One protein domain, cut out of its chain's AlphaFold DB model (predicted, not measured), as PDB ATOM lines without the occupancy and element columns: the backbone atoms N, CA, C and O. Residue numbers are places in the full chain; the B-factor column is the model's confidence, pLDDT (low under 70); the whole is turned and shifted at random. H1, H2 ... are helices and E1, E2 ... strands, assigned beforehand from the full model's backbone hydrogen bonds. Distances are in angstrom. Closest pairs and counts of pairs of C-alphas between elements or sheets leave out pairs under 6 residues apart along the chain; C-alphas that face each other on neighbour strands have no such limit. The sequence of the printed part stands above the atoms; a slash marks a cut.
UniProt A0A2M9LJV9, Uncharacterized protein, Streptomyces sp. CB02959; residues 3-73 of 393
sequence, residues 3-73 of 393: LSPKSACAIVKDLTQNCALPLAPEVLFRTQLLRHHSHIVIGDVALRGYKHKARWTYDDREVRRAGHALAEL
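This is residues 3 to 73 of the 393 residues of an uncharacterized protein of Streptomyces sp. CB02959 (UniProt A0A2M9LJV9). The hairpin E1 E2, the helices H4 and H1 and the short helix H2 make an elongated body: H4 packs on the hairpin, H1 is side by side with H4, and H2 lies between H1 and E1. E2 runs on into a second hairpin, E3 E4, at one end of the long axis; the loop of residues 16 to 24 makes the other end, and H3 lies near E1. The printed part has 71 residues, with four named helices and four named strands in the order H1 H2 H3 E1 E2 E3 E4 H4; both two-stranded sheets are antiparallel, and the class is mixed, helices and strands. The whole is compact, with a radius of gyration of the C-alphas of 11.4 A and spans of 35 by 21 by 18 A.

Find C-alpha 39 at (200.980, 131.483, 233.157), where E1, residues 39 to 42, begins; E2 is residues 45 to 48. E3 is residues 50 to 52, and E4, residues 55 to 59, is 13.4 A long. H4, residues 60 to 71, runs 16.3 A to C-alpha 71 at (185.495, 141.474, 224.004). H1, residues 5 to 15, runs 15.4 A from C-alpha 5 at (199.391, 143.069, 237.395). H2 is residues 25 to 29 and H3 residues 31 to 37.

In the hairpin E1 and E2, look for N 47 and O 40, 2.8 A apart; in the hairpin E3 and E4, for N 57 and O 50, 2.7 A apart. E2 runs on into E3 at 29 degrees. The closest C-alphas of E2 and H4 are those of Val 45 and Ala 66, 5.4 A apart. H1 and H4 touch, closest at the C-alphas of Val 12 and Gly 67, 4.7 A, the same way at a tilt of 38 degrees, only just steep. H1 and H2 touch, closest at the C-alphas of Pro 5 and Leu 28, 5.5 A. H3 and E1 come closest at the C-alphas of Leu 34 and Ile 40, 6.7 A; H3 and H4 are apart. In H1 and H4 every O i to N i+4 pair is within hydrogen-bond range; H2 has 0 of 1 and H3 0 of 3, beside O i to N i+3 counts of 2 of 2 and 3 of 4.

The two C-alphas farthest apart are those of Ala 20 and Lys 53, 36.9 A. The printed part has no cut and no long link. In this predicted model, the mean pLDDT of the printed part is 94.6, and no printed residue is under 70.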
ATOM      1  N   LEU A   3     204.053 144.917 231.852       96.50
ATOM      2  CA  LEU A   3     203.018 145.550 232.656       96.50
ATOM      3  C   LEU A   3     202.999 144.989 234.068       96.50
ATOM      4  O   LEU A   3     203.141 143.784 234.264       96.50
ATOM      5  N   SER A   4     202.724 145.841 235.053       96.81
ATOM      6  CA  SER A   4     202.347 145.359 236.384       96.81
ATOM      7  C   SER A   4     200.999 144.614 236.334       96.81
ATOM      8  O   SER A   4     200.176 144.929 235.473       96.81
ATOM      9  N   PRO A   5     200.703 143.703 237.280       96.81
ATOM     10  CA  PRO A   5     199.391 143.069 237.395       96.81
ATOM     11  C   PRO A   5     198.233 144.070 237.447       96.81
ATOM     12  O   PRO A   5     197.196 143.848 236.831       96.81
ATOM     13  N   LYS A   6     198.426 145.205 238.135       97.25
ATOM     14  CA  LYS A   6     197.442 146.297 238.218       97.25
ATOM     15  C   LYS A   6     197.176 146.921 236.851       97.25
ATOM     16  O   LYS A   6     196.021 147.081 236.478       97.25
ATOM     17  N   SER A   7     198.236 147.234 236.110       97.88
ATOM     18  CA  SER A   7     198.134 147.797 234.762       97.88
ATOM     19  C   SER A   7     197.501 146.804 233.786       97.88
ATOM     20  O   SER A   7     196.619 147.185 233.029       97.88
ATOM     21  N   ALA A   8     197.899 145.532 233.844       97.94
ATOM     22  CA  ALA A   8     197.329 144.482 233.007       97.94
ATOM     23  C   ALA A   8     195.825 144.297 233.271       97.94
ATOM     24  O   ALA A   8     195.036 144.274 232.333       97.94
ATOM     25  N   CYS A   9     195.416 144.250 234.544       97.69
ATOM     26  CA  CYS A   9     194.007 144.162 234.932       97.69
ATOM     27  C   CYS A   9     193.196 145.372 234.455       97.69
ATOM     28  O   CYS A   9     192.101 145.194 233.929       97.69
ATOM     29  N   ALA A  10     193.740 146.586 234.580       98.19
ATOM     30  CA  ALA A  10     193.082 147.793 234.085       98.19
ATOM     31  C   ALA A  10     192.868 147.757 232.562       98.19
ATOM     32  O   ALA A  10     191.782 148.088 232.106       98.19
ATOM     33  N   ILE A  11     193.864 147.299 231.796       98.38
ATOM     34  CA  ILE A  11     193.749 147.168 230.336       98.38
ATOM     35  C   ILE A  11     192.696 146.130 229.954       98.38
ATOM     36  O   ILE A  11     191.884 146.405 229.081       98.38
ATOM     37  N   VAL A  12     192.676 144.958 230.602       97.75
ATOM     38  CA  VAL A  12     191.634 143.957 230.318       97.75
ATOM     39  C   VAL A  12     190.256 144.546 230.606       97.75
ATOM     40  O   VAL A  12     189.405 144.484 229.735       97.75
ATOM     41  N   LYS A  13     190.059 145.192 231.766       97.50
ATOM     42  CA  LYS A  13     188.783 145.836 232.124       97.50
ATOM     43  C   LYS A  13     188.319 146.869 231.100       97.50
ATOM     44  O   LYS A  13     187.140 146.885 230.774       97.50
ATOM     45  N   ASP A  14     189.233 147.713 230.634       98.12
ATOM     46  CA  ASP A  14     188.955 148.750 229.639       98.12
ATOM     47  C   ASP A  14     188.530 148.136 228.296       98.12
ATOM     48  O   ASP A  14     187.464 148.450 227.768       98.12
ATOM     49  N   LEU A  15     189.304 147.166 227.797       98.06
ATOM     50  CA  LEU A  15     189.001 146.467 226.546       98.06
ATOM     51  C   LEU A  15     187.692 145.675 226.610       98.06
ATOM     52  O   LEU A  15     186.998 145.552 225.606       98.06
ATOM     53  N   THR A  16     187.339 145.149 227.783       97.06
ATOM     54  CA  THR A  16     186.160 144.299 227.974       97.06
ATOM     55  C   THR A  16     184.986 145.023 228.635       97.06
ATOM     56  O   THR A  16     184.096 144.354 229.155       97.06
ATOM     57  N   GLN A  17     184.954 146.359 228.657       94.75
ATOM     58  CA  GLN A  17     183.888 147.118 229.334       94.75
ATOM     59  C   GLN A  17     182.477 146.786 228.816       94.75
ATOM     60  O   GLN A  17     181.517 146.821 229.581       94.75
ATOM     61  N   ASN A  18     182.377 146.410 227.537       91.25
ATOM     62  CA  ASN A  18     181.132 146.033 226.864       91.25
ATOM     63  C   ASN A  18     181.025 144.517 226.628       91.25
ATOM     64  O   ASN A  18     180.172 144.073 225.864       91.25
ATOM     65  N   CYS A  19     181.913 143.717 227.226       93.00
ATOM     66  CA  CYS A  19     181.845 142.266 227.103       93.00
ATOM     67  C   CYS A  19     180.601 141.759 227.839       93.00
ATOM     68  O   CYS A  19     180.384 142.081 229.006       93.00
ATOM     69  N   ALA A  20     179.799 140.944 227.156       90.06
ATOM     70  CA  ALA A  20     178.572 140.392 227.715       90.06
ATOM     71  C   ALA A  20     178.830 139.337 228.808       90.06
ATOM     72  O   ALA A  20     177.972 139.081 229.652       90.06
ATOM     73  N   LEU A  21     180.013 138.714 228.808       92.56
ATOM     74  CA  LEU A  21     180.363 137.708 229.802       92.56
ATOM     75  C   LEU A  21     180.662 138.334 231.172       92.56
ATOM     76  O   LEU A  21     181.315 139.372 231.263       92.56
ATOM     77  N   PRO A  22     180.304 137.659 232.276       92.12
ATOM     78  CA  PRO A  22     180.731 138.064 233.603       92.12
ATOM     79  C   PRO A  22     182.223 137.741 233.800       92.12
ATOM     80  O   PRO A  22     182.631 136.580 233.887       92.12
ATOM     81  N   LEU A  23     183.057 138.780 233.894       92.81
ATOM     82  CA  LEU A  23     184.518 138.648 233.968       92.81
ATOM     83  C   LEU A  23     185.079 138.767 235.398       92.81
ATOM     84  O   LEU A  23     184.446 139.291 236.321       92.81
ATOM     85  N   ALA A  24     186.302 138.263 235.574       92.25
ATOM     86  CA  ALA A  24     187.109 138.331 236.794       92.25
ATOM     87  C   ALA A  24     188.594 138.640 236.479       92.25
ATOM     88  O   ALA A  24     189.479 137.833 236.793       92.25
ATOM     89  N   PRO A  25     188.913 139.793 235.855       93.06
ATOM     90  CA  PRO A  25     190.286 140.156 235.478       93.06
ATOM     91  C   PRO A  25     191.233 140.309 236.683       93.06
ATOM     92  O   PRO A  25     192.455 140.296 236.530       93.06
ATOM     93  N   GLU A  26     190.699 140.384 237.906       92.69
ATOM     94  CA  GLU A  26     191.452 140.330 239.163       92.69
ATOM     95  C   GLU A  26     192.265 139.038 239.332       92.69
ATOM     96  O   GLU A  26     193.191 139.008 240.146       92.69
ATOM     97  N   VAL A  27     191.998 137.992 238.537       91.81
ATOM     98  CA  VAL A  27     192.864 136.805 238.445       91.81
ATOM     99  C   VAL A  27     194.325 137.176 238.164       91.81
ATOM    100  O   VAL A  27     195.235 136.498 238.631       91.81
ATOM    101  N   LEU A  28     194.593 138.301 237.497       94.88
ATOM    102  CA  LEU A  28     195.956 138.783 237.249       94.88
ATOM    103  C   LEU A  28     196.722 139.130 238.531       94.88
ATOM    104  O   LEU A  28     197.951 139.146 238.536       94.88
ATOM    105  N   PHE A  29     196.032 139.357 239.650       93.75
ATOM    106  CA  PHE A  29     196.671 139.543 240.952       93.75
ATOM    107  C   PHE A  29     197.124 138.219 241.578       93.75
ATOM    108  O   PHE A  29     197.966 138.223 242.481       93.75
ATOM    109  N   ARG A  30     196.632 137.077 241.076       89.62
ATOM    110  CA  ARG A  30     196.915 135.724 241.575       89.62
ATOM    111  C   ARG A  30     198.279 135.199 241.125       89.62
ATOM    112  O   ARG A  30     198.421 134.072 240.654       89.62
ATOM    113  N   THR A  31     199.318 135.998 241.319       91.75
ATOM    114  CA  THR A  31     200.685 135.676 240.890       91.75
ATOM    115  C   THR A  31     201.264 134.418 241.551       91.75
ATOM    116  O   THR A  31     202.189 133.812 241.018       91.75
ATOM    117  N   GLN A  32     200.691 133.944 242.661       88.38
ATOM    118  CA  GLN A  32     201.021 132.643 243.244       88.38
ATOM    119  C   GLN A  32     200.652 131.459 242.340       88.38
ATOM    120  O   GLN A  32     201.293 130.420 242.448       88.38
ATOM    121  N   LEU A  33     199.662 131.591 241.445       88.69
ATOM    122  CA  LEU A  33     199.287 130.534 240.493       88.69
ATOM    123  C   LEU A  33     200.366 130.319 239.422       88.69
ATOM    124  O   LEU A  33     200.513 129.212 238.911       88.69
ATOM    125  N   LEU A  34     201.224 131.319 239.183       92.75
ATOM    126  CA  LEU A  34     202.381 131.197 238.289       92.75
ATOM    127  C   LEU A  34     203.354 130.095 238.741       92.75
ATOM    128  O   LEU A  34     204.132 129.576 237.939       92.75
ATOM    129  N   ARG A  35     203.296 129.670 240.009       90.12
ATOM    130  CA  ARG A  35     204.068 128.517 240.482       90.12
ATOM    131  C   ARG A  35     203.665 127.213 239.787       90.12
ATOM    132  O   ARG A  35     204.517 126.343 239.676       90.12
ATOM    133  N   HIS A  36     202.428 127.078 239.297       89.31
ATOM    134  CA  HIS A  36     201.948 125.846 238.664       89.31
ATOM    135  C   HIS A  36     202.567 125.664 237.274       89.31
ATOM    136  O   HIS A  36     203.234 124.663 237.038       89.31
ATOM    137  N   HIS A  37     202.439 126.663 236.396       93.06
ATOM    138  CA  HIS A  37     202.940 126.573 235.015       93.06
ATOM    139  C   HIS A  37     203.433 127.902 234.418       93.06
ATOM    140  O   HIS A  37     203.587 128.016 233.209       93.06
ATOM    141  N   SER A  38     203.731 128.912 235.242       94.75
ATOM    142  CA  SER A  38     204.225 130.244 234.833       94.75
ATOM    143  C   SER A  38     203.247 131.106 234.028       94.75
ATOM    144  O   SER A  38     203.666 132.143 233.514       94.75
ATOM    145  N   HIS A  39     201.973 130.726 233.923       95.62
ATOM    146  CA  HIS A  39     200.980 131.483 233.157       95.62
ATOM    147  C   HIS A  39     199.720 131.744 233.982       95.62
ATOM    148  O   HIS A  39     199.421 131.003 234.916       95.62
ATOM    149  N   ILE A  40     199.004 132.806 233.627       95.50
ATOM    150  CA  ILE A  40     197.592 133.006 233.963       95.50
ATOM    151  C   ILE A  40     196.823 132.903 232.651       95.50
ATOM    152  O   ILE A  40     197.257 133.489 231.663       95.50
ATOM    153  N   VAL A  41     195.716 132.168 232.627       95.38
ATOM    154  CA  VAL A  41     194.890 132.029 231.421       95.38
ATOM    155  C   VAL A  41     193.635 132.891 231.567       95.38
ATOM    156  O   VAL A  41     192.960 132.830 232.598       95.38
ATOM    157  N   ILE A  42     193.360 133.725 230.563       95.94
ATOM    158  CA  ILE A  42     192.166 134.574 230.453       95.94
ATOM    159  C   ILE A  42     191.453 134.185 229.158       95.94
ATOM    160  O   ILE A  42     192.046 134.281 228.086       95.94
ATOM    161  N   GLY A  43     190.212 133.714 229.265       95.19
ATOM    162  CA  GLY A  43     189.553 132.973 228.194       95.19
ATOM    163  C   GLY A  43     190.392 131.758 227.792       95.19
ATOM    164  O   GLY A  43     190.788 130.942 228.620       95.19
ATOM    165  N   ASP A  44     190.747 131.686 226.524       95.62
ATOM    166  CA  ASP A  44     191.643 130.692 225.937       95.62
ATOM    167  C   ASP A  44     193.025 131.283 225.592       95.62
ATOM    168  O   ASP A  44     193.780 130.727 224.795       95.62
ATOM    169  N   VAL A  45     193.397 132.408 226.212       97.44
ATOM    170  CA  VAL A  45     194.693 133.058 226.009       97.44
ATOM    171  C   VAL A  45     195.566 132.894 227.247       97.44
ATOM    172  O   VAL A  45     195.224 133.340 228.341       97.44
ATOM    173  N   ALA A  46     196.740 132.286 227.073       97.25
ATOM    174  CA  ALA A  46     197.750 132.176 228.120       97.25
ATOM    175  C   ALA A  46     198.630 133.433 228.171       97.25
ATOM    176  O   ALA A  46     199.205 133.839 227.162       97.25
ATOM    177  N   LEU A  47     198.754 134.026 229.358       97.19
ATOM    178  CA  LEU A  47     199.606 135.178 229.634       97.19
ATOM    179  C   LEU A  47     200.790 134.721 230.474       97.19
ATOM    180  O   LEU A  47     200.615 134.274 231.617       97.19
ATOM    181  N   ARG A  48     202.005 134.843 229.940       95.75
ATOM    182  CA  ARG A  48     203.201 134.436 230.678       95.75
ATOM    183  C   ARG A  48     203.529 135.450 231.767       95.75
ATOM    184  O   ARG A  48     203.650 136.649 231.524       95.75
ATOM    185  N   GLY A  49     203.714 134.951 232.986       95.38
ATOM    186  CA  GLY A  49     204.213 135.743 234.099       95.38
ATOM    187  C   GLY A  49     205.735 135.825 234.070       95.38
ATOM    188  O   GLY A  49     206.428 134.810 234.171       95.38
ATOM    189  N   TYR A  50     206.259 137.042 233.998       92.69
ATOM    190  CA  TYR A  50     207.686 137.339 234.087       92.69
ATOM    191  C   TYR A  50     207.995 137.979 235.427       92.69
ATOM    192  O   TYR A  50     207.264 138.860 235.883       92.69
ATOM    193  N   LYS A  51     209.094 137.573 236.061       91.75
ATOM    194  CA  LYS A  51     209.558 138.220 237.288       91.75
ATOM    195  C   LYS A  51     210.696 139.179 236.952       91.75
ATOM    196  O   LYS A  51     211.694 138.777 236.368       91.75
ATOM    197  N   HIS A  52     210.543 140.448 237.311       84.81
ATOM    198  CA  HIS A  52     211.552 141.488 237.133       84.81
ATOM    199  C   HIS A  52     211.704 142.275 238.434       84.81
ATOM    200  O   HIS A  52     210.718 142.766 238.982       84.81
ATOM    201  N   LYS A  53     212.934 142.384 238.962       85.19
ATOM    202  CA  LYS A  53     213.222 143.052 240.253       85.19
ATOM    203  C   LYS A  53     212.269 142.596 241.372       85.19
ATOM    204  O   LYS A  53     211.663 143.405 242.069       85.19
ATOM    205  N   ALA A  54     212.097 141.276 241.483       84.88
ATOM    206  CA  ALA A  54     211.191 140.600 242.416       84.88
ATOM    207  C   ALA A  54     209.684 140.908 242.260       84.88
ATOM    208  O   ALA A  54     208.888 140.428 243.064       84.88
ATOM    209  N   ARG A  55     209.271 141.628 241.212       91.25
ATOM    210  CA  ARG A  55     207.868 141.927 240.901       91.25
ATOM    211  C   ARG A  55     207.410 141.123 239.693       91.25
ATOM    212  O   ARG A  55     208.150 140.978 238.724       91.25
ATOM    213  N   TRP A  56     206.193 140.597 239.754       95.75
ATOM    214  CA  TRP A  56     205.570 139.929 238.615       95.75
ATOM    215  C   TRP A  56     205.085 140.947 237.592       95.75
ATOM    216  O   TRP A  56     204.663 142.040 237.962       95.75
ATOM    217  N   THR A  57     205.161 140.576 236.321       96.38
ATOM    218  CA  THR A  57     204.760 141.385 235.172       96.38
ATOM    219  C   THR A  57     204.240 140.502 234.039       96.38
ATOM    220  O   THR A  57     204.543 139.309 234.005       96.38
ATOM    221  N   TYR A  58     203.485 141.094 233.117       96.88
ATOM    222  CA  TYR A  58     202.923 140.439 231.930       96.88
ATOM    223  C   TYR A  58     203.322 141.193 230.662       96.88
ATOM    224  O   TYR A  58     203.576 142.397 230.727       96.88
ATOM    225  N   ASP A  59     203.367 140.518 229.516       96.44
ATOM    226  CA  ASP A  59     203.573 141.203 228.238       96.44
ATOM    227  C   ASP A  59     202.295 141.943 227.811       96.44
ATOM    228  O   ASP A  59     201.220 141.352 227.730       96.44
ATOM    229  N   ASP A  60     202.414 143.243 227.528       97.75
ATOM    230  CA  ASP A  60     201.313 144.096 227.059       97.75
ATOM    231  C   ASP A  60     200.583 143.530 225.831       97.75
ATOM    232  O   ASP A  60     199.358 143.600 225.759       97.75
ATOM    233  N   ARG A  61     201.302 142.901 224.892       97.75
ATOM    234  CA  ARG A  61     200.705 142.320 223.681       97.75
ATOM    235  C   ARG A  61     199.807 141.135 224.021       97.75
ATOM    236  O   ARG A  61     198.720 141.019 223.464       97.75
ATOM    237  N   GLU A  62     200.239 140.274 224.944       97.44
ATOM    238  CA  GLU A  62     199.446 139.120 225.390       97.44
ATOM    239  C   GLU A  62     198.218 139.560 226.190       97.44
ATOM    240  O   GLU A  62     197.135 139.014 225.994       97.44
ATOM    241  N   VAL A  63     198.374 140.580 227.042       98.19
ATOM    242  CA  VAL A  63     197.272 141.176 227.812       98.19
ATOM    243  C   VAL A  63     196.204 141.748 226.883       98.19
ATOM    244  O   VAL A  63     195.025 141.441 227.046       98.19
ATOM    245  N   ARG A  64     196.606 142.547 225.889       98.44
ATOM    246  CA  ARG A  64     195.675 143.130 224.913       98.44
ATOM    247  C   ARG A  64     195.006 142.058 224.067       98.44
ATOM    248  O   ARG A  64     193.794 142.105 223.907       98.44
ATOM    249  N   ARG A  65     195.766 141.064 223.593       97.94
ATOM    250  CA  ARG A  65     195.217 139.918 222.852       97.94
ATOM    251  C   ARG A  65     194.125 139.205 223.652       97.94
ATOM    252  O   ARG A  65     193.076 138.923 223.095       97.94
ATOM    253  N   ALA A  66     194.353 138.950 224.942       97.81
ATOM    254  CA  ALA A  66     193.355 138.321 225.806       97.81
ATOM    255  C   ALA A  66     192.107 139.198 226.008       97.81
ATOM    256  O   ALA A  66     190.989 138.694 225.956       97.81
ATOM    257  N   GLY A  67     192.292 140.508 226.207       97.75
ATOM    258  CA  GLY A  67     191.183 141.458 226.327       97.75
ATOM    259  C   GLY A  67     190.323 141.521 225.062       97.75
ATOM    260  O   GLY A  67     189.107 141.394 225.153       97.75
ATOM    261  N   HIS A  68     190.949 141.646 223.887       97.56
ATOM    262  CA  HIS A  68     190.246 141.653 222.601       97.56
ATOM    263  C   HIS A  68     189.520 140.332 222.333       97.56
ATOM    264  O   HIS A  68     188.337 140.359 222.018       97.56
ATOM    265  N   ALA A  69     190.175 139.188 222.558       96.06
ATOM    266  CA  ALA A  69     189.559 137.876 222.353       96.06
ATOM    267  C   ALA A  69     188.275 137.681 223.183       96.06
ATOM    268  O   ALA A  69     187.312 137.098 222.697       96.06
ATOM    269  N   LEU A  70     188.236 138.195 224.419       95.75
ATOM    270  CA  LEU A  70     187.020 138.170 225.237       95.75
ATOM    271  C   LEU A  70     185.975 139.199 224.794       95.75
ATOM    272  O   LEU A  70     184.783 138.906 224.826       95.75
ATOM    273  N   ALA A  71     186.401 140.407 224.426       95.56
ATOM    274  CA  ALA A  71     185.495 141.474 224.004       95.56
ATOM    275  C   ALA A  71     184.774 141.141 222.689       95.56
ATOM    276  O   ALA A  71     183.626 141.533 222.505       95.56
ATOM    277  N   GLU A  72     185.443 140.412 221.798       94.56
ATOM    278  CA  GLU A  72     184.950 140.034 220.471       94.56
ATOM    279  C   GLU A  72     184.220 138.682 220.459       94.56
ATOM    280  O   GLU A  72     183.731 138.268 219.409       94.56
ATOM    281  N   LEU A  73     184.132 137.982 221.598       94.06
ATOM    282  CA  LEU A  73     183.467 136.684 221.668       94.06
ATOM    283  C   LEU A  73     181.954 136.844 221.403       94.06
ATOM    284  O   LEU A  73     181.270 137.499 222.195       94.06
TER     285      LEU A  73